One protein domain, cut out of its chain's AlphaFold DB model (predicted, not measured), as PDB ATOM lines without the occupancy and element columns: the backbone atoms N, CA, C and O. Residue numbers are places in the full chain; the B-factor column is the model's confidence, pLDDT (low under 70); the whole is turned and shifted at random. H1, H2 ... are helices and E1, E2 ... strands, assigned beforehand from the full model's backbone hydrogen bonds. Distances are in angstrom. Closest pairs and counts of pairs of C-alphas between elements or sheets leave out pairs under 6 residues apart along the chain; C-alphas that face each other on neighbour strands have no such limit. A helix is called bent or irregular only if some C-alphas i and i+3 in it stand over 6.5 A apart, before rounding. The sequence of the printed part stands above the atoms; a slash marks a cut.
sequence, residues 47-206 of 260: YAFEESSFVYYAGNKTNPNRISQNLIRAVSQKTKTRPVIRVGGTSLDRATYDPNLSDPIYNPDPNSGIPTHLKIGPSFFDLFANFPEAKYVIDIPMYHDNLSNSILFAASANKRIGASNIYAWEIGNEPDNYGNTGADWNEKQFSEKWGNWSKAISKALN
ATOM      1  N   TYR A  47       5.377  45.392  -0.852       93.56
ATOM      2  CA  TYR A  47       5.408  46.375   0.228       93.56
ATOM      3  C   TYR A  47       6.802  46.969   0.346       93.56
ATOM      4  O   TYR A  47       7.785  46.285   0.075       93.56
ATOM      5  N   ALA A  48       6.889  48.209   0.811       93.69
ATOM      6  CA  ALA A  48       8.146  48.829   1.191       93.69
ATOM      7  C   ALA A  48       8.040  49.342   2.629       93.69
ATOM      8  O   ALA A  48       7.026  49.936   3.000       93.69
ATOM      9  N   PHE A  49       9.078  49.107   3.426       94.81
ATOM     10  CA  PHE A  49       9.218  49.664   4.766       94.81
ATOM     11  C   PHE A  49      10.537  50.422   4.873       94.81
ATOM     12  O   PHE A  49      11.584  49.909   4.475       94.81
ATOM     13  N   GLU A  50      10.478  51.608   5.475       93.06
ATOM     14  CA  GLU A  50      11.670  52.293   5.971       93.06
ATOM     15  C   GLU A  50      12.295  51.456   7.090       93.06
ATOM     16  O   GLU A  50      11.618  51.111   8.068       93.06
ATOM     17  N   GLU A  51      13.583  51.153   6.956       94.12
ATOM     18  CA  GLU A  51      14.367  50.325   7.878       94.12
ATOM     19  C   GLU A  51      14.194  50.757   9.336       94.12
ATOM     20  O   GLU A  51      13.860  49.930  10.188       94.12
ATOM     21  N   SER A  52      14.295  52.061   9.599       91.38
ATOM     22  CA  SER A  52      14.241  52.632  10.950       91.38
ATOM     23  C   SER A  52      12.905  52.384  11.653       91.38
ATOM     24  O   SER A  52      12.829  52.355  12.882       91.38
ATOM     25  N   SER A  53      11.843  52.171  10.874       91.75
ATOM     26  CA  SER A  53      10.490  51.912  11.363       91.75
ATOM     27  C   SER A  53      10.100  50.432  11.320       91.75
ATOM     28  O   SER A  53       9.098  50.037  11.924       91.75
ATOM     29  N   PHE A  54      10.890  49.586  10.648       95.62
ATOM     30  CA  PHE A  54      10.559  48.181  10.406       95.62
ATOM     31  C   PHE A  54      10.337  47.397  11.706       95.62
ATOM     32  O   PHE A  54       9.443  46.551  11.775       95.62
ATOM     33  N   VAL A  55      11.061  47.745  12.775       94.81
ATOM     34  CA  VAL A  55      10.896  47.173  14.123       94.81
ATOM     35  C   VAL A  55       9.456  47.253  14.646       94.81
ATOM     36  O   VAL A  55       8.983  46.316  15.291       94.81
ATOM     37  N   TYR A  56       8.724  48.324  14.331       94.19
ATOM     38  CA  TYR A  56       7.345  48.525  14.788       94.19
ATOM     39  C   TYR A  56       6.340  47.732  13.946       94.19
ATOM     40  O   TYR A  56       5.346  47.209  14.465       94.19
ATOM     41  N   TYR A  57       6.612  47.600  12.647       96.38
ATOM     42  CA  TYR A  57       5.767  46.840  11.730       96.38
ATOM     43  C   TYR A  57       5.969  45.336  11.851       96.38
ATOM     44  O   TYR A  57       5.001  44.603  11.673       96.38
ATOM     45  N   ALA A  58       7.178  44.873  12.167       97.19
ATOM     46  CA  ALA A  58       7.471  43.462  12.391       97.19
ATOM     47  C   ALA A  58       7.101  43.012  13.812       97.19
ATOM     48  O   ALA A  58       6.609  41.895  14.005       97.19
ATOM     49  N   GLY A  59       7.306  43.870  14.816       95.31
ATOM     50  CA  GLY A  59       7.327  43.453  16.219       95.31
ATOM     51  C   GLY A  59       8.533  42.554  16.512       95.31
ATOM     52  O   GLY A  59       9.435  42.427  15.692       95.31
ATOM     53  N   ASN A  60       8.554  41.890  17.668       90.88
ATOM     54  CA  ASN A  60       9.635  40.960  18.027       90.88
ATOM     55  C   ASN A  60       9.177  39.496  17.946       90.88
ATOM     56  O   ASN A  60       8.007  39.215  17.705       90.88
ATOM     57  N   LYS A  61      10.098  38.551  18.150       86.81
ATOM     58  CA  LYS A  61       9.815  37.110  18.036       86.81
ATOM     59  C   LYS A  61       8.704  36.621  18.980       86.81
ATOM     60  O   LYS A  61       7.943  35.732  18.614       86.81
ATOM     61  N   THR A  62       8.610  37.184  20.184       92.06
ATOM     62  CA  THR A  62       7.600  36.789  21.185       92.06
ATOM     63  C   THR A  62       6.280  37.535  20.985       92.06
ATOM     64  O   THR A  62       5.212  36.993  21.255       92.06
ATOM     65  N   ASN A  63       6.346  38.768  20.485       94.94
ATOM     66  CA  ASN A  63       5.211  39.652  20.256       94.94
ATOM     67  C   ASN A  63       5.276  40.216  18.828       94.94
ATOM     68  O   ASN A  63       5.616  41.392  18.646       94.94
ATOM     69  N   PRO A  64       4.996  39.390  17.804       96.31
ATOM     70  CA  PRO A  64       4.947  39.875  16.435       96.31
ATOM     71  C   PRO A  64       3.752  40.810  16.242       96.31
ATOM     72  O   PRO A  64       2.692  40.635  16.858       96.31
ATOM     73  N   ASN A  65       3.884  41.777  15.337       97.62
ATOM     74  CA  ASN A  65       2.773  42.654  14.988       97.62
ATOM     75  C   ASN A  65       1.753  41.895  14.122       97.62
ATOM     76  O   ASN A  65       1.925  41.693  12.917       97.62
ATOM     77  N   ARG A  66       0.656  41.472  14.755       96.94
ATOM     78  CA  ARG A  66      -0.384  40.658  14.111       96.94
ATOM     79  C   ARG A  66      -1.123  41.384  12.989       96.94
ATOM     80  O   ARG A  66      -1.602  40.719  12.077       96.94
ATOM     81  N   ILE A  67      -1.223  42.714  13.037       96.88
ATOM     82  CA  ILE A  67      -1.904  43.492  11.993       96.88
ATOM     83  C   ILE A  67      -1.100  43.394  10.696       96.88
ATOM     84  O   ILE A  67      -1.637  42.953   9.678       96.88
ATOM     85  N   SER A  68       0.197  43.700  10.757       96.88
ATOM     86  CA  SER A  68       1.098  43.590   9.608       96.88
ATOM     87  C   SER A  68       1.161  42.155   9.078       96.88
ATOM     88  O   SER A  68       1.010  41.937   7.880       96.88
ATOM     89  N   GLN A  69       1.294  41.153   9.958       96.50
ATOM     90  CA  GLN A  69       1.289  39.743   9.543       96.50
ATOM     91  C   GLN A  69       0.021  39.353   8.783       96.50
ATOM     92  O   GLN A  69       0.090  38.682   7.754       96.50
ATOM     93  N   ASN A  70      -1.145  39.768   9.280       96.81
ATOM     94  CA  ASN A  70      -2.416  39.445   8.645       96.81
ATOM     95  C   ASN A  70      -2.547  40.105   7.267       96.81
ATOM     96  O   ASN A  70      -3.068  39.469   6.353       96.81
ATOM     97  N   LEU A  71      -2.041  41.330   7.100       95.00
ATOM     98  CA  LEU A  71      -2.014  42.026   5.812       95.00
ATOM     99  C   LEU A  71      -1.158  41.276   4.778       95.00
ATOM    100  O   LEU A  71      -1.645  40.944   3.693       95.00
ATOM    101  N   ILE A  72       0.088  40.942   5.134       95.75
ATOM    102  CA  ILE A  72       0.995  40.191   4.251       95.75
ATOM    103  C   ILE A  72       0.393  38.827   3.894       95.75
ATOM    104  O   ILE A  72       0.345  38.445   2.719       95.75
ATOM    105  N   ARG A  73      -0.152  38.115   4.888       95.75
ATOM    106  CA  ARG A  73      -0.811  36.822   4.684       95.75
ATOM    107  C   ARG A  73      -2.024  36.931   3.766       95.75
ATOM    108  O   ARG A  73      -2.197  36.075   2.902       95.75
ATOM    109  N   ALA A  74      -2.859  37.957   3.921       95.31
ATOM    110  CA  ALA A  74      -4.039  38.142   3.082       95.31
ATOM    111  C   ALA A  74      -3.658  38.317   1.604       95.31
ATOM    112  O   ALA A  74      -4.256  37.671   0.740       95.31
ATOM    113  N   VAL A  75      -2.624  39.114   1.308       94.62
ATOM    114  CA  VAL A  75      -2.121  39.264  -0.068       94.62
ATOM    115  C   VAL A  75      -1.560  37.954  -0.599       94.62
ATOM    116  O   VAL A  75      -1.919  37.556  -1.708       94.62
ATOM    117  N   SER A  76      -0.770  37.231   0.196       95.31
ATOM    118  CA  SER A  76      -0.267  35.915  -0.205       95.31
ATOM    119  C   SER A  76      -1.405  34.932  -0.518       95.31
ATOM    120  O   SER A  76      -1.414  34.270  -1.556       95.31
ATOM    121  N   GLN A  77      -2.444  34.890   0.320       95.88
ATOM    122  CA  GLN A  77      -3.598  34.009   0.125       95.88
ATOM    123  C   GLN A  77      -4.441  34.366  -1.102       95.88
ATOM    124  O   GLN A  77      -5.048  33.465  -1.692       95.88
ATOM    125  N   LYS A  78      -4.513  35.649  -1.471       94.62
ATOM    126  CA  LYS A  78      -5.255  36.122  -2.649       94.62
ATOM    127  C   LYS A  78      -4.484  35.893  -3.943       94.62
ATOM    128  O   LYS A  78      -5.071  35.420  -4.908       94.62
ATOM    129  N   THR A  79      -3.187  36.179  -3.939       93.38
ATOM    130  CA  THR A  79      -2.311  36.051  -5.114       93.38
ATOM    131  C   THR A  79      -1.779  34.632  -5.319       93.38
ATOM    132  O   THR A  79      -1.288  34.316  -6.396       93.38
ATOM    133  N   LYS A  80      -1.885  33.766  -4.300       94.50
ATOM    134  CA  LYS A  80      -1.312  32.409  -4.280       94.50
ATOM    135  C   LYS A  80       0.205  32.395  -4.499       94.50
ATOM    136  O   LYS A  80       0.750  31.412  -4.988       94.50
ATOM    137  N   THR A  81       0.888  33.465  -4.096       93.88
ATOM    138  CA  THR A  81       2.349  33.574  -4.132       93.88
ATOM    139  C   THR A  81       2.884  34.276  -2.879       93.88
ATOM    140  O   THR A  81       2.118  34.655  -1.989       93.88
ATOM    141  N   ARG A  82       4.209  34.413  -2.776       94.50
ATOM    142  CA  ARG A  82       4.881  35.161  -1.708       94.50
ATOM    143  C   ARG A  82       5.063  36.615  -2.160       94.50
ATOM    144  O   ARG A  82       5.797  36.821  -3.126       94.50
ATOM    145  N   PRO A  83       4.422  37.610  -1.516       94.94
ATOM    146  CA  PRO A  83       4.688  39.011  -1.824       94.94
ATOM    147  C   PRO A  83       6.143  39.366  -1.508       94.94
ATOM    148  O   PRO A  83       6.766  38.769  -0.621       94.94
ATOM    149  N   VAL A  84       6.669  40.351  -2.227       95.00
ATOM    150  CA  VAL A  84       8.003  40.902  -1.975       95.00
ATOM    151  C   VAL A  84       7.880  42.098  -1.033       95.00
ATOM    152  O   VAL A  84       7.040  42.975  -1.235       95.00
ATOM    153  N   ILE A  85       8.705  42.121   0.010       96.69
ATOM    154  CA  ILE A  85       8.848  43.241   0.937       96.69
ATOM    155  C   ILE A  85      10.238  43.851   0.737       96.69
ATOM    156  O   ILE A  85      11.240  43.181   0.976       96.69
ATOM    157  N   ARG A  86      10.307  45.114   0.322       96.50
ATOM    158  CA  ARG A  86      11.543  45.903   0.290       96.50
ATOM    159  C   ARG A  86      11.755  46.562   1.651       96.50
ATOM    160  O   ARG A  86      10.858  47.245   2.143       96.50
ATOM    161  N   VAL A  87      12.908  46.342   2.275       97.19
ATOM    162  CA  VAL A  87      13.286  46.988   3.541       97.19
ATOM    163  C   VAL A  87      14.540  47.805   3.299       97.19
ATOM    164  O   VAL A  87      15.567  47.255   2.905       97.19
ATOM    165  N   GLY A  88      14.424  49.111   3.506       94.88
ATOM    166  CA  GLY A  88      15.349  50.041   2.890       94.88
ATOM    167  C   GLY A  88      15.109  51.489   3.252       94.88
ATOM    168  O   GLY A  88      14.643  51.781   4.354       94.88
ATOM    169  N   GLY A  89      15.392  52.366   2.295       91.56
ATOM    170  CA  GLY A  89      15.101  53.789   2.406       91.56
ATOM    171  C   GLY A  89      16.281  54.627   2.883       91.56
ATOM    172  O   GLY A  89      17.369  54.125   3.186       91.56
ATOM    173  N   THR A  90      16.070  55.940   2.963       90.38
ATOM    174  CA  THR A  90      17.130  56.887   3.339       90.38
ATOM    175  C   THR A  90      17.651  56.629   4.755       90.38
ATOM    176  O   THR A  90      18.818  56.918   5.032       90.38
ATOM    177  N   SER A  91      16.825  56.079   5.661       90.69
ATOM    178  CA  SER A  91      17.293  55.749   7.012       90.69
ATOM    179  C   SER A  91      18.327  54.626   7.003       90.69
ATOM    180  O   SER A  91      19.356  54.766   7.664       90.69
ATOM    181  N   LEU A  92      18.092  53.567   6.213       93.00
ATOM    182  CA  LEU A  92      19.024  52.445   6.089       93.00
ATOM    183  C   LEU A  92      20.347  52.929   5.523       93.00
ATOM    184  O   LEU A  92      21.407  52.596   6.040       93.00
ATOM    185  N   ASP A  93      20.285  53.733   4.469       89.75
ATOM    186  CA  ASP A  93      21.478  54.155   3.754       89.75
ATOM    187  C   ASP A  93      22.424  54.987   4.627       89.75
ATOM    188  O   ASP A  93      23.646  54.867   4.555       89.75
ATOM    189  N   ARG A  94      21.839  55.783   5.528       87.81
ATOM    190  CA  ARG A  94      22.554  56.586   6.527       87.81
ATOM    191  C   ARG A  94      22.898  55.811   7.801       87.81
ATOM    192  O   ARG A  94      23.514  56.395   8.700       87.81
ATOM    193  N   ALA A  95      22.533  54.539   7.900       93.38
ATOM    194  CA  ALA A  95      22.843  53.705   9.047       93.38
ATOM    195  C   ALA A  95      24.269  53.141   8.989       93.38
ATOM    196  O   ALA A  95      24.933  53.110   7.954       93.38
ATOM    197  N   THR A  96      24.755  52.658  10.130       96.88
ATOM    198  CA  THR A  96      25.974  51.844  10.219       96.88
ATOM    199  C   THR A  96      25.656  50.521  10.895       96.88
ATOM    200  O   THR A  96      25.027  50.483  11.953       96.88
ATOM    201  N   TYR A  97      26.113  49.414  10.318       98.31
ATOM    202  CA  TYR A  97      25.985  48.115  10.961       98.31
ATOM    203  C   TYR A  97      26.960  47.989  12.135       98.31
ATOM    204  O   TYR A  97      28.160  48.217  11.976       98.31
ATOM    205  N   ASP A  98      26.458  47.593  13.302       98.44
ATOM    206  CA  ASP A  98      27.254  47.365  14.505       98.44
ATOM    207  C   ASP A  98      27.069  45.908  14.964       98.44
ATOM    208  O   ASP A  98      26.024  45.561  15.521       98.44
ATOM    209  N   PRO A  99      28.056  45.016  14.742       98.12
ATOM    210  CA  PRO A  99      27.919  43.600  15.077       98.12
ATOM    211  C   PRO A  99      27.824  43.339  16.587       98.12
ATOM    212  O   PRO A  99      27.437  42.238  16.980       98.12
ATOM    213  N   ASN A 100      28.171  44.326  17.418       98.19
ATOM    214  CA  ASN A 100      28.156  44.218  18.873       98.19
ATOM    215  C   ASN A 100      26.913  44.860  19.503       98.19
ATOM    216  O   ASN A 100      26.731  44.759  20.717       98.19
ATOM    217  N   LEU A 101      26.056  45.513  18.713       98.06
ATOM    218  CA  LEU A 101      24.821  46.099  19.215       98.06
ATOM    219  C   LEU A 101      23.819  44.992  19.573       98.06
ATOM    220  O   LEU A 101      23.462  44.168  18.735       98.06
ATOM    221  N   SER A 102      23.367  44.965  20.829       95.88
ATOM    222  CA  SER A 102      22.391  43.975  21.308       95.88
ATOM    223  C   SER A 102      20.998  44.204  20.723       95.88
ATOM    224  O   SER A 102      20.308  43.254  20.333       95.88
ATOM    225  N   ASP A 103      20.602  45.471  20.659       95.81
ATOM    226  CA  ASP A 103      19.293  45.893  20.182       95.81
ATOM    227  C   ASP A 103      19.230  45.839  18.650       95.81
ATOM    228  O   ASP A 103      20.252  45.999  17.979       95.81
ATOM    229  N   PRO A 104      18.043  45.614  18.057       96.25
ATOM    230  CA  PRO A 104      17.918  45.567  16.604       96.25
ATOM    231  C   PRO A 104      18.311  46.905  15.972       96.25
ATOM    232  O   PRO A 104      18.994  46.932  14.954       96.25
ATOM    233  N   ILE A 105      17.919  48.012  16.597       94.75
ATOM    234  CA  ILE A 105      18.231  49.362  16.143       94.75
ATOM    235  C   ILE A 105      18.630  50.202  17.348       94.75
ATOM    236  O   ILE A 105      17.972  50.159  18.387       94.75
ATOM    237  N   TYR A 106      19.664  51.018  17.175       94.62
ATOM    238  CA  TYR A 106      19.927  52.178  18.014       94.62
ATOM    239  C   TYR A 106      19.636  53.435  17.198       94.62
ATOM    240  O   TYR A 106      20.312  53.709  16.206       94.62
ATOM    241  N   ASN A 107      18.623  54.187  17.624       90.38
ATOM    242  CA  ASN A 107      18.255  55.460  17.023       90.38
ATOM    243  C   ASN A 107      18.427  56.574  18.071       90.38
ATOM    244  O   ASN A 107      17.624  56.637  19.007       90.38
ATOM    245  N   PRO A 108      19.461  57.429  17.951       85.56
ATOM    246  CA  PRO A 108      19.705  58.502  18.910       85.56
ATOM    247  C   PRO A 108      18.680  59.638  18.811       85.56
ATOM    248  O   PRO A 108      18.566  60.422  19.751       85.56
ATOM    249  N   ASP A 109      17.941  59.730  17.702       82.06
ATOM    250  CA  ASP A 109      16.968  60.790  17.474       82.06
ATOM    251  C   ASP A 109      15.699  60.272  16.771       82.06
ATOM    252  O   ASP A 109      15.504  60.457  15.566       82.06
ATOM    253  N   PRO A 110      14.805  59.600  17.515       75.62
ATOM    254  CA  PRO A 110      13.592  59.019  16.948       75.62
ATOM    255  C   PRO A 110      12.525  60.044  16.544       75.62
ATOM    256  O   PRO A 110      11.534  59.651  15.934       75.62
ATOM    257  N   ASN A 111      12.693  61.330  16.874       77.88
ATOM    258  CA  ASN A 111      11.658  62.348  16.677       77.88
ATOM    259  C   ASN A 111      11.999  63.383  15.589       77.88
ATOM    260  O   ASN A 111      11.094  64.086  15.139       77.88
ATOM    261  N   SER A 112      13.251  63.478  15.135       71.38
ATOM    262  CA  SER A 112      13.691  64.523  14.190       71.38
ATOM    263  C   SER A 112      13.582  64.154  12.703       71.38
ATOM    264  O   SER A 112      14.332  64.666  11.871       71.38
ATOM    265  N   GLY A 113      12.634  63.291  12.329       77.88
ATOM    266  CA  GLY A 113      12.453  62.857  10.939       77.88
ATOM    267  C   GLY A 113      13.383  61.701  10.566       77.88
ATOM    268  O   GLY A 113      13.421  60.705  11.283       77.88
ATOM    269  N   ILE A 114      14.093  61.796   9.434       77.94
ATOM    270  CA  ILE A 114      15.008  60.731   8.986       77.94
ATOM    271  C   ILE A 114      16.198  60.663   9.958       77.94
ATOM    272  O   ILE A 114      16.958  61.635  10.031       77.94
ATOM    273  N   PRO A 115      16.402  59.540  10.670       79.38
ATOM    274  CA  PRO A 115      17.452  59.434  11.674       79.38
ATOM    275  C   PRO A 115      18.849  59.681  11.103       79.38
ATOM    276  O   PRO A 115      19.185  59.234  10.005       79.38
ATOM    277  N   THR A 116      19.695  60.342  11.889       79.12
ATOM    278  CA  THR A 116      21.138  60.422  11.633       79.12
ATOM    279  C   THR A 116      21.874  59.559  12.653       79.12
ATOM    280  O   THR A 116      21.425  59.429  13.791       79.12
ATOM    281  N   HIS A 117      22.997  58.952  12.263       84.69
ATOM    282  CA  HIS A 117      23.797  58.076  13.139       84.69
ATOM    283  C   HIS A 117      23.047  56.840  13.669       84.69
ATOM    284  O   HIS A 117      23.383  56.309  14.731       84.69
ATOM    285  N   LEU A 118      22.040  56.373  12.927       92.19
ATOM    286  CA  LEU A 118      21.345  55.131  13.232       92.19
ATOM    287  C   LEU A 118      22.331  53.960  13.163       92.19
ATOM    288  O   LEU A 118      23.179  53.893  12.269       92.19
ATOM    289  N   LYS A 119      22.215  53.021  14.102       96.50
ATOM    290  CA  LYS A 119      22.949  51.757  14.038       96.50
ATOM    291  C   LYS A 119      22.005  50.576  13.954       96.50
ATOM    292  O   LYS A 119      21.000  50.540  14.659       96.50
ATOM    293  N   ILE A 120      22.392  49.594  13.149       97.88
ATOM    294  CA  ILE A 120      21.659  48.341  12.972       97.88
ATOM    295  C   ILE A 120      22.449  47.225  13.644       97.88
ATOM    296  O   ILE A 120      23.630  47.031  13.351       97.88
ATOM    297  N   GLY A 121      21.796  46.493  14.541       98.25
ATOM    298  CA  GLY A 121      22.362  45.341  15.230       98.25
ATOM    299  C   GLY A 121      22.021  44.024  14.529       98.25
ATOM    300  O   GLY A 121      21.120  43.962  13.691       98.25
ATOM    301  N   PRO A 122      22.697  42.912  14.872       98.25
ATOM    302  CA  PRO A 122      22.414  41.608  14.279       98.25
ATOM    303  C   PRO A 122      20.959  41.144  14.478       98.25
ATOM    304  O   PRO A 122      20.413  40.468  13.612       98.25
ATOM    305  N   SER A 123      20.329  41.493  15.604       97.25
ATOM    306  CA  SER A 123      18.961  41.074  15.945       97.25
ATOM    307  C   SER A 123      17.879  41.738  15.082       97.25
ATOM    308  O   SER A 123      16.758  41.237  15.033       97.25
ATOM    309  N   PHE A 124      18.207  42.798  14.329       97.81
ATOM    310  CA  PHE A 124      17.308  43.398  13.336       97.81
ATOM    311  C   PHE A 124      16.877  42.395  12.264       97.81
ATOM    312  O   PHE A 124      15.711  42.317  11.885       97.81
ATOM    313  N   PHE A 125      17.810  41.563  11.807       98.19
ATOM    314  CA  PHE A 125      17.541  40.589  10.754       98.19
ATOM    315  C   PHE A 125      16.645  39.434  11.217       98.19
ATOM    316  O   PHE A 125      15.993  38.793  10.398       98.19
ATOM    317  N   ASP A 126      16.544  39.199  12.528       97.00
ATOM    318  CA  ASP A 126      15.668  38.164  13.080       97.00
ATOM    319  C   ASP A 126      14.180  38.568  12.974       97.00
ATOM    320  O   ASP A 126      13.296  37.709  12.981       97.00
ATOM    321  N   LEU A 127      13.888  39.867  12.816       97.56
ATOM    322  CA  LEU A 127      12.528  40.410  12.682       97.56
ATOM    323  C   LEU A 127      11.844  39.952  11.387       97.56
ATOM    324  O   LEU A 127      10.624  39.811  11.337       97.56
ATOM    325  N   PHE A 128      12.626  39.641  10.351       97.75
ATOM    326  CA  PHE A 128      12.143  39.143   9.062       97.75
ATOM    327  C   PHE A 128      11.463  37.771   9.182       97.75
ATOM    328  O   PHE A 128      10.611  37.415   8.369       97.75
ATOM    329  N   ALA A 129      11.762  36.996  10.230       96.81
ATOM    330  CA  ALA A 129      11.062  35.741  10.491       96.81
ATOM    331  C   ALA A 129       9.572  35.950  10.829       96.81
ATOM    332  O   ALA A 129       8.784  35.008  10.736       96.81
ATOM    333  N   ASN A 130       9.165  37.178  11.181       97.50
ATOM    334  CA  ASN A 130       7.773  37.493  11.475       97.50
ATOM    335  C   ASN A 130       6.887  37.570  10.223       97.50
ATOM    336  O   ASN A 130       5.673  37.576  10.391       97.50
ATOM    337  N   PHE A 131       7.424  37.559   8.998       97.06
ATOM    338  CA  PHE A 131       6.614  37.452   7.772       97.06
ATOM    339  C   PHE A 131       7.018  36.220   6.942       97.06
ATOM    340  O   PHE A 131       7.649  36.353   5.891       97.06
ATOM    341  N   PRO A 132       6.678  34.996   7.389       95.19
ATOM    342  CA  PRO A 132       7.121  33.767   6.725       95.19
ATOM    343  C   PRO A 132       6.571  33.614   5.297       95.19
ATOM    344  O   PRO A 132       7.163  32.917   4.471       95.19
ATOM    345  N   GLU A 133       5.463  34.282   4.977       95.50
ATOM    346  CA  GLU A 133       4.864  34.289   3.644       95.50
ATOM    347  C   GLU A 133       5.541  35.269   2.664       95.50
ATOM    348  O   GLU A 133       5.187  35.264   1.491       95.50
ATOM    349  N   ALA A 134       6.522  36.079   3.079       96.19
ATOM    350  CA  ALA A 134       7.153  37.095   2.225       96.19
ATOM    351  C   ALA A 134       8.542  36.690   1.713       96.19
ATOM    352  O   ALA A 134       9.233  35.889   2.338       96.19
ATOM    353  N   LYS A 135       8.961  37.243   0.574       96.12
ATOM    354  CA  LYS A 135      10.374  37.330   0.164       96.12
ATOM    355  C   LYS A 135      10.858  38.766   0.338       96.12
ATOM    356  O   LYS A 135      10.027  39.667   0.416       96.12
ATOM    357  N   TYR A 136      12.168  38.982   0.359       97.00
ATOM    358  CA  TYR A 136      12.712  40.293   0.704       97.00
ATOM    359  C   TYR A 136      13.636  40.878  -0.341       97.00
ATOM    360  O   TYR A 136      14.545  40.192  -0.798       97.00
ATOM    361  N   VAL A 137      13.456  42.160  -0.635       96.12
ATOM    362  CA  VAL A 137      14.568  42.968  -1.123       96.12
ATOM    363  C   VAL A 137      15.168  43.716   0.052       96.12
ATOM    364  O   VAL A 137      14.438  44.316   0.841       96.12
ATOM    365  N   ILE A 138      16.483  43.617   0.197       96.94
ATOM    366  CA  ILE A 138      17.219  44.241   1.290       96.94
ATOM    367  C   ILE A 138      18.151  45.287   0.702       96.94
ATOM    368  O   ILE A 138      19.059  44.934  -0.060       96.94
ATOM    369  N   ASP A 139      17.948  46.546   1.079       95.94
ATOM    370  CA  ASP A 139      18.915  47.591   0.770       95.94
ATOM    371  C   ASP A 139      20.194  47.377   1.587       95.94
ATOM    372  O   ASP A 139      20.178  46.914   2.731       95.94
ATOM    373  N   ILE A 140      21.323  47.730   0.990       96.62
ATOM    374  CA  ILE A 140      22.655  47.687   1.574       96.62
ATOM    375  C   ILE A 140      23.151  49.135   1.665       96.62
ATOM    376  O   ILE A 140      23.170  49.819   0.638       96.62
ATOM    377  N   PRO A 141      23.590  49.600   2.853       94.31
ATOM    378  CA  PRO A 141      23.981  50.990   3.046       94.31
ATOM    379  C   PRO A 141      25.218  51.323   2.219       94.31
ATOM    380  O   PRO A 141      26.212  50.595   2.276       94.31
ATOM    381  N   MET A 142      25.169  52.424   1.478       92.50
ATOM    382  CA  MET A 142      26.215  52.899   0.573       92.50
ATOM    383  C   MET A 142      26.595  54.366   0.807       92.50
ATOM    384  O   MET A 142      27.740  54.735   0.531       92.50
ATOM    385  N   TYR A 143      25.689  55.176   1.359       90.69
ATOM    386  CA  TYR A 143      25.860  56.620   1.557       90.69
ATOM    387  C   TYR A 143      27.199  57.012   2.217       90.69
ATOM    388  O   TYR A 143      27.877  57.924   1.753       90.69
ATOM    389  N   HIS A 144      27.631  56.287   3.256       90.75
ATOM    390  CA  HIS A 144      28.875  56.572   4.000       90.75
ATOM    391  C   HIS A 144      30.168  56.082   3.324       90.75
ATOM    392  O   HIS A 144      31.235  56.154   3.929       90.75
ATOM    393  N   ASP A 145      30.085  55.529   2.112       92.12
ATOM    394  CA  ASP A 145      31.214  54.947   1.368       92.12
ATOM    395  C   ASP A 145      32.050  53.919   2.156       92.12
ATOM    396  O   ASP A 145      33.276  53.846   2.058       92.12
ATOM    397  N   ASN A 146      31.384  53.099   2.969       95.62
ATOM    398  CA  ASN A 146      32.038  52.124   3.837       95.62
ATOM    399  C   ASN A 146      31.747  50.684   3.395       95.62
ATOM    400  O   ASN A 146      31.011  49.953   4.057       95.62
ATOM    401  N   LEU A 147      32.373  50.261   2.291       97.12
ATOM    402  CA  LEU A 147      32.173  48.927   1.707       97.12
ATOM    403  C   LEU A 147      32.392  47.785   2.715       97.12
ATOM    404  O   LEU A 147      31.653  46.801   2.711       97.12
ATOM    405  N   SER A 148      33.386  47.899   3.598       98.38
ATOM    406  CA  SER A 148      33.649  46.878   4.619       98.38
ATOM    407  C   SER A 148      32.465  46.709   5.576       98.38
ATOM    408  O   SER A 148      32.108  45.580   5.914       98.38
ATOM    409  N   ASN A 149      31.823  47.807   5.987       98.50
ATOM    410  CA  ASN A 149      30.619  47.752   6.817       98.50
ATOM    411  C   ASN A 149      29.422  47.178   6.047       98.50
ATOM    412  O   ASN A 149      28.716  46.323   6.576       98.50
ATOM    413  N   SER A 150      29.253  47.567   4.783       98.25
ATOM    414  CA  SER A 150      28.205  47.053   3.894       98.25
ATOM    415  C   SER A 150      28.319  45.542   3.667       98.25
ATOM    416  O   SER A 150      27.314  44.833   3.676       98.25
ATOM    417  N   ILE A 151      29.542  45.012   3.543       98.62
ATOM    418  CA  ILE A 151      29.795  43.565   3.468       98.62
ATOM    419  C   ILE A 151      29.403  42.870   4.777       98.62
ATOM    420  O   ILE A 151      28.765  41.817   4.737       98.62
ATOM    421  N   LEU A 152      29.748  43.441   5.937       98.62
ATOM    422  CA  LEU A 152      29.357  42.882   7.238       98.62
ATOM    423  C   LEU A 152      27.833  42.878   7.422       98.62
ATOM    424  O   LEU A 152      27.277  41.872   7.870       98.62
ATOM    425  N   PHE A 153      27.169  43.968   7.032       98.62
ATOM    426  CA  PHE A 153      25.713  44.081   7.015       98.62
ATOM    427  C   PHE A 153      25.094  42.973   6.156       98.62
ATOM    428  O   PHE A 153      24.308  42.167   6.656       98.62
ATOM    429  N   ALA A 154      25.510  42.873   4.888       98.31
ATOM    430  CA  ALA A 154      24.968  41.907   3.939       98.31
ATOM    431  C   ALA A 154      25.219  40.459   4.390       98.31
ATOM    432  O   ALA A 154      24.326  39.618   4.310       98.31
ATOM    433  N   ALA A 155      26.407  40.156   4.927       98.44
ATOM    434  CA  ALA A 155      26.730  38.828   5.445       98.44
ATOM    435  C   ALA A 155      25.847  38.444   6.641       98.44
ATOM    436  O   ALA A 155      25.368  37.310   6.728       98.44
ATOM    437  N   SER A 156      25.599  39.390   7.552       98.56
ATOM    438  CA  SER A 156      24.724  39.179   8.705       98.56
ATOM    439  C   SER A 156      23.266  38.984   8.282       98.56
ATOM    440  O   SER A 156      22.634  38.012   8.707       98.56
ATOM    441  N   ALA A 157      22.773  39.826   7.367       98.38
ATOM    442  CA  ALA A 157      21.449  39.709   6.763       98.38
ATOM    443  C   ALA A 157      21.263  38.348   6.078       98.38
ATOM    444  O   ALA A 157      20.346  37.599   6.417       98.38
ATOM    445  N   ASN A 158      22.184  37.971   5.185       97.94
ATOM    446  CA  ASN A 158      22.141  36.715   4.435       97.94
ATOM    447  C   ASN A 158      22.100  35.490   5.357       97.94
ATOM    448  O   ASN A 158      21.347  34.544   5.121       97.94
ATOM    449  N   LYS A 159      22.887  35.520   6.439       97.81
ATOM    450  CA  LYS A 159      22.934  34.445   7.432       97.81
ATOM    451  C   LYS A 159      21.640  34.336   8.241       97.81
ATOM    452  O   LYS A 159      21.194  33.222   8.501       97.81
ATOM    453  N   ARG A 160      21.076  35.461   8.688       97.81
ATOM    454  CA  ARG A 160      19.969  35.490   9.663       97.81
ATOM    455  C   ARG A 160      18.586  35.441   9.021       97.81
ATOM    456  O   ARG A 160      17.733  34.700   9.497       97.81
ATOM    457  N   ILE A 161      18.387  36.161   7.918       97.88
ATOM    458  CA  ILE A 161      17.161  36.086   7.104       97.88
ATOM    459  C   ILE A 161      17.117  34.746   6.349       97.88
ATOM    460  O   ILE A 161      16.049  34.161   6.137       97.88
ATOM    461  N   GLY A 162      18.298  34.247   5.975       96.75
ATOM    462  CA  GLY A 162      18.492  33.078   5.131       96.75
ATOM    463  C   GLY A 162      18.436  33.458   3.655       96.75
ATOM    464  O   GLY A 162      17.435  34.000   3.191       96.75
ATOM    465  N   ALA A 163      19.488  33.115   2.907       93.56
ATOM    466  CA  ALA A 163      19.638  33.429   1.482       93.56
ATOM    467  C   ALA A 163      18.396  33.079   0.643       93.56
ATOM    468  O   ALA A 163      17.999  33.832  -0.235       93.56
ATOM    469  N   SER A 164      17.722  31.968   0.957       93.88
ATOM    470  CA  SER A 164      16.523  31.545   0.234       93.88
ATOM    471  C   SER A 164      15.335  32.490   0.411       93.88
ATOM    472  O   SER A 164      14.410  32.429  -0.391       93.88
ATOM    473  N   ASN A 165      15.308  33.344   1.435       96.19
ATOM    474  CA  ASN A 165      14.249  34.329   1.665       96.19
ATOM    475  C   ASN A 165      14.565  35.701   1.057       96.19
ATOM    476  O   ASN A 165      13.662  36.534   0.973       96.19
ATOM    477  N   ILE A 166      15.797  35.913   0.601       95.69
ATOM    478  CA  ILE A 166      16.223  37.135  -0.073       95.69
ATOM    479  C   ILE A 166      15.907  36.977  -1.559       95.69
ATOM    480  O   ILE A 166      16.379  36.056  -2.217       95.69
ATOM    481  N   TYR A 167      15.018  37.832  -2.052       94.06
ATOM    482  CA  TYR A 167      14.643  37.932  -3.455       94.06
ATOM    483  C   TYR A 167      15.732  38.629  -4.263       94.06
ATOM    484  O   TYR A 167      16.095  38.138  -5.320       94.06
ATOM    485  N   ALA A 168      16.241  39.751  -3.750       94.12
ATOM    486  CA  ALA A 168      17.329  40.504  -4.351       94.12
ATOM    487  C   ALA A 168      17.995  41.412  -3.306       94.12
ATOM    488  O   ALA A 168      17.438  41.676  -2.238       94.12
ATOM    489  N   TRP A 169      19.172  41.920  -3.642       95.69
ATOM    490  CA  TRP A 169      19.844  42.998  -2.925       95.69
ATOM    491  C   TRP A 169      19.678  44.320  -3.676       95.69
ATOM    492  O   TRP A 169      19.747  44.354  -4.904       95.69
ATOM    493  N   GLU A 170      19.519  45.416  -2.948       94.19
ATOM    494  CA  GLU A 170      19.624  46.780  -3.476       94.19
ATOM    495  C   GLU A 170      20.877  47.422  -2.869       94.19
ATOM    496  O   GLU A 170      21.115  47.282  -1.676       94.19
ATOM    497  N   ILE A 171      21.731  48.073  -3.660       93.44
ATOM    498  CA  ILE A 171      22.926  48.756  -3.135       93.44
ATOM    499  C   ILE A 171      22.697  50.258  -3.253       93.44
ATOM    500  O   ILE A 171      22.742  50.791  -4.363       93.44
ATOM    501  N   GLY A 172      22.509  50.908  -2.103       91.94
ATOM    502  CA  GLY A 172      22.168  52.322  -2.006       91.94
ATOM    503  C   GLY A 172      20.705  52.622  -2.348       91.94
ATOM    504  O   GLY A 172      20.142  52.039  -3.271       91.94
ATOM    505  N   ASN A 173      20.119  53.566  -1.616       91.50
ATOM    506  CA  ASN A 173      18.776  54.090  -1.830       91.50
ATOM    507  C   ASN A 173      18.869  55.509  -2.392       91.50
ATOM    508  O   ASN A 173      19.374  56.401  -1.709       91.50
ATOM    509  N   GLU A 174      18.278  55.752  -3.559       87.88
ATOM    510  CA  GLU A 174      18.228  57.080  -4.187       87.88
ATOM    511  C   GLU A 174      19.613  57.748  -4.235       87.88
ATOM    512  O   GLU A 174      19.814  58.827  -3.672       87.88
ATOM    513  N   PRO A 175      20.615  57.103  -4.866       84.12
ATOM    514  CA  PRO A 175      21.973  57.636  -4.930       84.12
ATOM    515  C   PRO A 175      22.042  58.998  -5.630       84.12
ATOM    516  O   PRO A 175      22.974  59.762  -5.389       84.12
ATOM    517  N   ASP A 176      21.057  59.340  -6.457       80.81
ATOM    518  CA  ASP A 176      20.862  60.670  -7.039       80.81
ATOM    519  C   ASP A 176      20.637  61.768  -5.976       80.81
ATOM    520  O   ASP A 176      21.015  62.918  -6.190       80.81
ATOM    521  N   ASN A 177      20.135  61.404  -4.789       80.00
ATOM    522  CA  ASN A 177      19.921  62.298  -3.648       80.00
ATOM    523  C   ASN A 177      21.096  62.368  -2.664       80.00
ATOM    524  O   ASN A 177      20.987  63.024  -1.625       80.00
ATOM    525  N   TYR A 178      22.234  61.731  -2.953       81.75
ATOM    526  CA  TYR A 178      23.367  61.730  -2.020       81.75
ATOM    527  C   TYR A 178      24.005  63.101  -1.790       81.75
ATOM    528  O   TYR A 178      24.776  63.212  -0.848       81.75
ATOM    529  N   GLY A 179      23.645  64.121  -2.582       65.50
ATOM    530  CA  GLY A 179      23.831  65.546  -2.289       65.50
ATOM    531  C   GLY A 179      25.235  65.953  -1.818       65.50
ATOM    532  O   GLY A 179      25.605  65.757  -0.668       65.50
ATOM    533  N   ASN A 180      25.985  66.669  -2.662       53.28
ATOM    534  CA  ASN A 180      27.283  67.264  -2.305       53.28
ATOM    535  C   ASN A 180      28.433  66.263  -2.044       53.28
ATOM    536  O   ASN A 180      29.425  66.611  -1.405       53.28
ATOM    537  N   THR A 181      28.384  65.066  -2.636       52.62
ATOM    538  CA  THR A 181      29.547  64.161  -2.789       52.62
ATOM    539  C   THR A 181      30.591  64.679  -3.803       52.62
ATOM    540  O   THR A 181      31.515  63.960  -4.174       52.62
ATOM    541  N   GLY A 182      30.479  65.952  -4.208       48.72
ATOM    542  CA  GLY A 182      31.300  66.650  -5.199       48.72
ATOM    543  C   GLY A 182      30.499  67.003  -6.456       48.72
ATOM    544  O   GLY A 182      29.436  66.443  -6.704       48.72
ATOM    545  N   ALA A 183      31.037  67.897  -7.294       52.28
ATOM    546  CA  ALA A 183      30.584  68.068  -8.685       52.28
ATOM    547  C   ALA A 183      30.780  66.781  -9.532       52.28
ATOM    548  O   ALA A 183      30.323  66.693 -10.669       52.28
ATOM    549  N   ASP A 184      31.431  65.783  -8.932       54.34
ATOM    550  CA  ASP A 184      31.866  64.512  -9.481       54.34
ATOM    551  C   ASP A 184      31.038  63.347  -8.905       54.34
ATOM    552  O   ASP A 184      31.604  62.323  -8.535       54.34
ATOM    553  N   TRP A 185      29.718  63.473  -8.747       72.50
ATOM    554  CA  TRP A 185      28.847  62.318  -8.502       72.50
ATOM    555  C   TRP A 185      27.782  62.254  -9.585       72.50
ATOM    556  O   TRP A 185      26.867  63.073  -9.634       72.50
ATOM    557  N   ASN A 186      27.948  61.303 -10.498       74.88
ATOM    558  CA  ASN A 186      27.068  61.096 -11.642       74.88
ATOM    559  C   ASN A 186      26.816  59.602 -11.890       74.88
ATOM    560  O   ASN A 186      27.412  58.729 -11.253       74.88
ATOM    561  N   GLU A 187      25.962  59.312 -12.872       74.50
ATOM    562  CA  GLU A 187      25.564  57.953 -13.262       74.50
ATOM    563  C   GLU A 187      26.764  57.029 -13.539       74.50
ATOM    564  O   GLU A 187      26.754  55.861 -13.143       74.50
ATOM    565  N   LYS A 188      27.833  57.540 -14.169       80.12
ATOM    566  CA  LYS A 188      29.036  56.752 -14.484       80.12
ATOM    567  C   LYS A 188      29.774  56.340 -13.215       80.12
ATOM    568  O   LYS A 188      30.152  55.179 -13.080       80.12
ATOM    569  N   GLN A 189      29.977  57.269 -12.290       81.00
ATOM    570  CA  GLN A 189      30.695  56.994 -11.044       81.00
ATOM    571  C   GLN A 189      29.888  56.099 -10.115       81.00
ATOM    572  O   GLN A 189      30.448  55.172  -9.529       81.00
ATOM    573  N   PHE A 190      28.572  56.317 -10.035       83.81
ATOM    574  CA  PHE A 190      27.680  55.397  -9.342       83.81
ATOM    575  C   PHE A 190      27.771  53.993  -9.951       83.81
ATOM    576  O   PHE A 190      28.020  53.042  -9.218       83.81
ATOM    577  N   SER A 191      27.673  53.860 -11.277       83.50
ATOM    578  CA  SER A 191      27.755  52.563 -11.967       83.50
ATOM    579  C   SER A 191      29.088  51.845 -11.722       83.50
ATOM    580  O   SER A 191      29.111  50.640 -11.464       83.50
ATOM    581  N   GLU A 192      30.212  52.565 -11.766       86.75
ATOM    582  CA  GLU A 192      31.540  52.012 -11.469       86.75
ATOM    583  C   GLU A 192      31.649  51.552 -10.011       86.75
ATOM    584  O   GLU A 192      32.123  50.445  -9.732       86.75
ATOM    585  N   LYS A 193      31.170  52.374  -9.073       87.88
ATOM    586  CA  LYS A 193      31.190  52.058  -7.644       87.88
ATOM    587  C   LYS A 193      30.273  50.881  -7.325       87.88
ATOM    588  O   LYS A 193      30.733  49.917  -6.720       87.88
ATOM    589  N   TRP A 194      29.033  50.903  -7.803       90.00
ATOM    590  CA  TRP A 194      28.075  49.805  -7.685       90.00
ATOM    591  C   TRP A 194      28.643  48.511  -8.272       90.00
ATOM    592  O   TRP A 194      28.567  47.455  -7.644       90.00
ATOM    593  N   GLY A 195      29.290  48.576  -9.442       89.94
ATOM    594  CA  GLY A 195      29.935  47.423 -10.077       89.94
ATOM    595  C   GLY A 195      31.060  46.815  -9.234       89.94
ATOM    596  O   GLY A 195      31.223  45.595  -9.197       89.94
ATOM    597  N   ASN A 196      31.829  47.639  -8.524       92.56
ATOM    598  CA  ASN A 196      32.856  47.166  -7.593       92.56
ATOM    599  C   ASN A 196      32.251  46.611  -6.295       92.56
ATOM    600  O   ASN A 196      32.698  45.578  -5.794       92.56
ATOM    601  N   TRP A 197      31.219  47.271  -5.772       94.62
ATOM    602  CA  TRP A 197      30.531  46.889  -4.542       94.62
ATOM    603  C   TRP A 197      29.786  45.563  -4.690       94.62
ATOM    604  O   TRP A 197      30.001  44.659  -3.885       94.62
ATOM    605  N   SER A 198      28.990  45.404  -5.748       93.88
ATOM    606  CA  SER A 198      28.298  44.150  -6.071       93.88
ATOM    607  C   SER A 198      29.278  42.982  -6.193       93.88
ATOM    608  O   SER A 198      29.073  41.948  -5.570       93.88
ATOM    609  N   LYS A 199      30.421  43.153  -6.873       94.19
ATOM    610  CA  LYS A 199      31.468  42.114  -6.947       94.19
ATOM    611  C   LYS A 199      31.999  41.710  -5.576       94.19
ATOM    612  O   LYS A 199      32.146  40.519  -5.300       94.19
ATOM    613  N   ALA A 200      32.315  42.687  -4.730       96.56
ATOM    614  CA  ALA A 200      32.854  42.423  -3.403       96.56
ATOM    615  C   ALA A 200      31.817  41.743  -2.491       96.56
ATOM    616  O   ALA A 200      32.152  40.780  -1.798       96.56
ATOM    617  N   ILE A 201      30.562  42.195  -2.542       96.44
ATOM    618  CA  ILE A 201      29.448  41.633  -1.776       96.44
ATOM    619  C   ILE A 201      29.114  40.220  -2.270       96.44
ATOM    620  O   ILE A 201      29.143  39.299  -1.460       96.44
ATOM    621  N   SER A 202      28.898  39.999  -3.573       94.88
ATOM    622  CA  SER A 202      28.670  38.657  -4.140       94.88
ATOM    623  C   SER A 202      29.776  37.683  -3.743       94.88
ATOM    624  O   SER A 202      29.486  36.569  -3.309       94.88
ATOM    625  N   LYS A 203      31.046  38.109  -3.802       95.69
ATOM    626  CA  LYS A 203      32.180  37.286  -3.355       95.69
ATOM    627  C   LYS A 203      32.083  36.934  -1.869       95.69
ATOM    628  O   LYS A 203      32.308  35.781  -1.513       95.69
ATOM    629  N   ALA A 204      31.760  37.897  -1.008       95.81
ATOM    630  CA  ALA A 204      31.629  37.670   0.432       95.81
ATOM    631  C   ALA A 204      30.437  36.765   0.787       95.81
ATOM    632  O   ALA A 204      30.516  35.985   1.734       95.81
ATOM    633  N   LEU A 205      29.348  36.850   0.020       94.88
ATOM    634  CA  LEU A 205      28.147  36.034   0.201       94.88
ATOM    635  C   LEU A 205      28.219  34.670  -0.499       94.88
ATOM    636  O   LEU A 205      27.336  33.840  -0.279       94.88
ATOM    637  N   ASN A 206      29.242  34.435  -1.328       92.75
ATOM    638  CA  ASN A 206      29.305  33.314  -2.269       92.75
ATOM    639  C   ASN A 206      28.042  33.228  -3.157       92.75
ATOM    640  O   ASN A 206      27.483  32.152  -3.369       92.75
TER     641      ASN A 206
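Overview. This is residues 47 to 206 of the 260 residues of an uncharacterized protein of Aspergillus oryzae (strain ATCC 42149 / RIB 40) (UniProt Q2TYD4). A small parallel sheet of four strands, E1 to E4, makes a wall with helices H1 and H5 on one face, and H4 bridges these two helices. H6 packs on H5 and on the edge strand E4, while H2 stands by the end of the sheet where its strands begin. The printed part has 160 residues, with six named helices and four named strands in the order E1 H1 H2 E2 H3 H4 E3 H5 E4 H6; the sheet's order is E1 E2 E3 E4, and the class is mixed. The whole is compact, with a radius of gyration of the C-alphas of 15.9 A and spans of 48 by 34 by 26 A.

Arrangement. E1, residues 47 to 50, is an edge strand parallel to E2, residues 84 to 88, with N 49 and O 86 2.9 A apart, within hydrogen-bond range. E2 is parallel to E3, residues 135 to 140, with N 87 and O 137 at 2.9 A. E3 is parallel to the other edge strand, E4, residues 166 to 171, with N 140 and O 170 at 2.7 A. H1, residues 51 to 58, is over E1 at a height over the sheet of 7.0 A and only just stands up from it, rising 42 degrees. H1 only just touches H2, residues 66 to 79, with 3 pairs of C-alphas within 8 A, the closest those of Tyr 57 and Ser 68, 6.1 A apart. H3, residues 90 to 93, only grazes the sheet. H4, residues 122 to 130, touches H1 at a steep tilt of 42 degrees, the same way; the closest C-alphas are those of Ala 58 and Leu 127, 5.9 A. H5, residues 147 to 165, is on the same face as H1 and touches H4 with residues 156 to 161 alone, at a shallow tilt of 26 degrees, the closest C-alphas being those of Phe 125 and Ala 157, 5.7 A. H6, residues 187 to 205, touches H5 with residues 197 to 205 alone, at a steep tilt of 59 degrees, the closest C-alphas being those of Ile 151 and Ile 201, 5.6 A. With H1, H5 and H6 on one face of the sheet there are two layers, helices on one face of a sheet. Three strand-helix-strand units, parallel neighbour strands with helices between, are E1, H1 H2, E2, then E2, H3 H4, E3, then E3, H5, E4; each crossover is right-handed. Every O i to N i+4 pair is within hydrogen-bond range in H2 and H6, against 12 of 15 in H5, 1 of 4 in H1 with 3 of 5 O i to N i+3 pairs, and 0 of 5 in H4 with 6 of 6 O i to N i+3 pairs; H3 is too short for an O i to N i+4 pair.

Along the chain. E1 begins at C-alpha 47, (5.408, 46.375, 0.228). H2 is 19.9 A long and E3 16.1 A. H5, 23.1 A, has a kink of 70 degrees near residue 159. H1 and H5 are irregular, with C-alphas 52 and 55 7.1 A apart and C-alphas 160 and 163 8.4 A apart. H6, 25.9 A, ends at C-alpha 205, (28.147, 36.034, 0.201).

Size, cuts and confidence. The C-alphas of Gln 77 and Ala 183, the two farthest apart, are 49.1 A apart. The printed part has no cut. The links H3 to H4, 28 residues, and E4 to H6, 15 residues, are long; in the first, residues 105 to 106 pair antiparallel with residues 119 to 120. The mean pLDDT of the printed part is 91.5, and residues 179 to 184 are under 70.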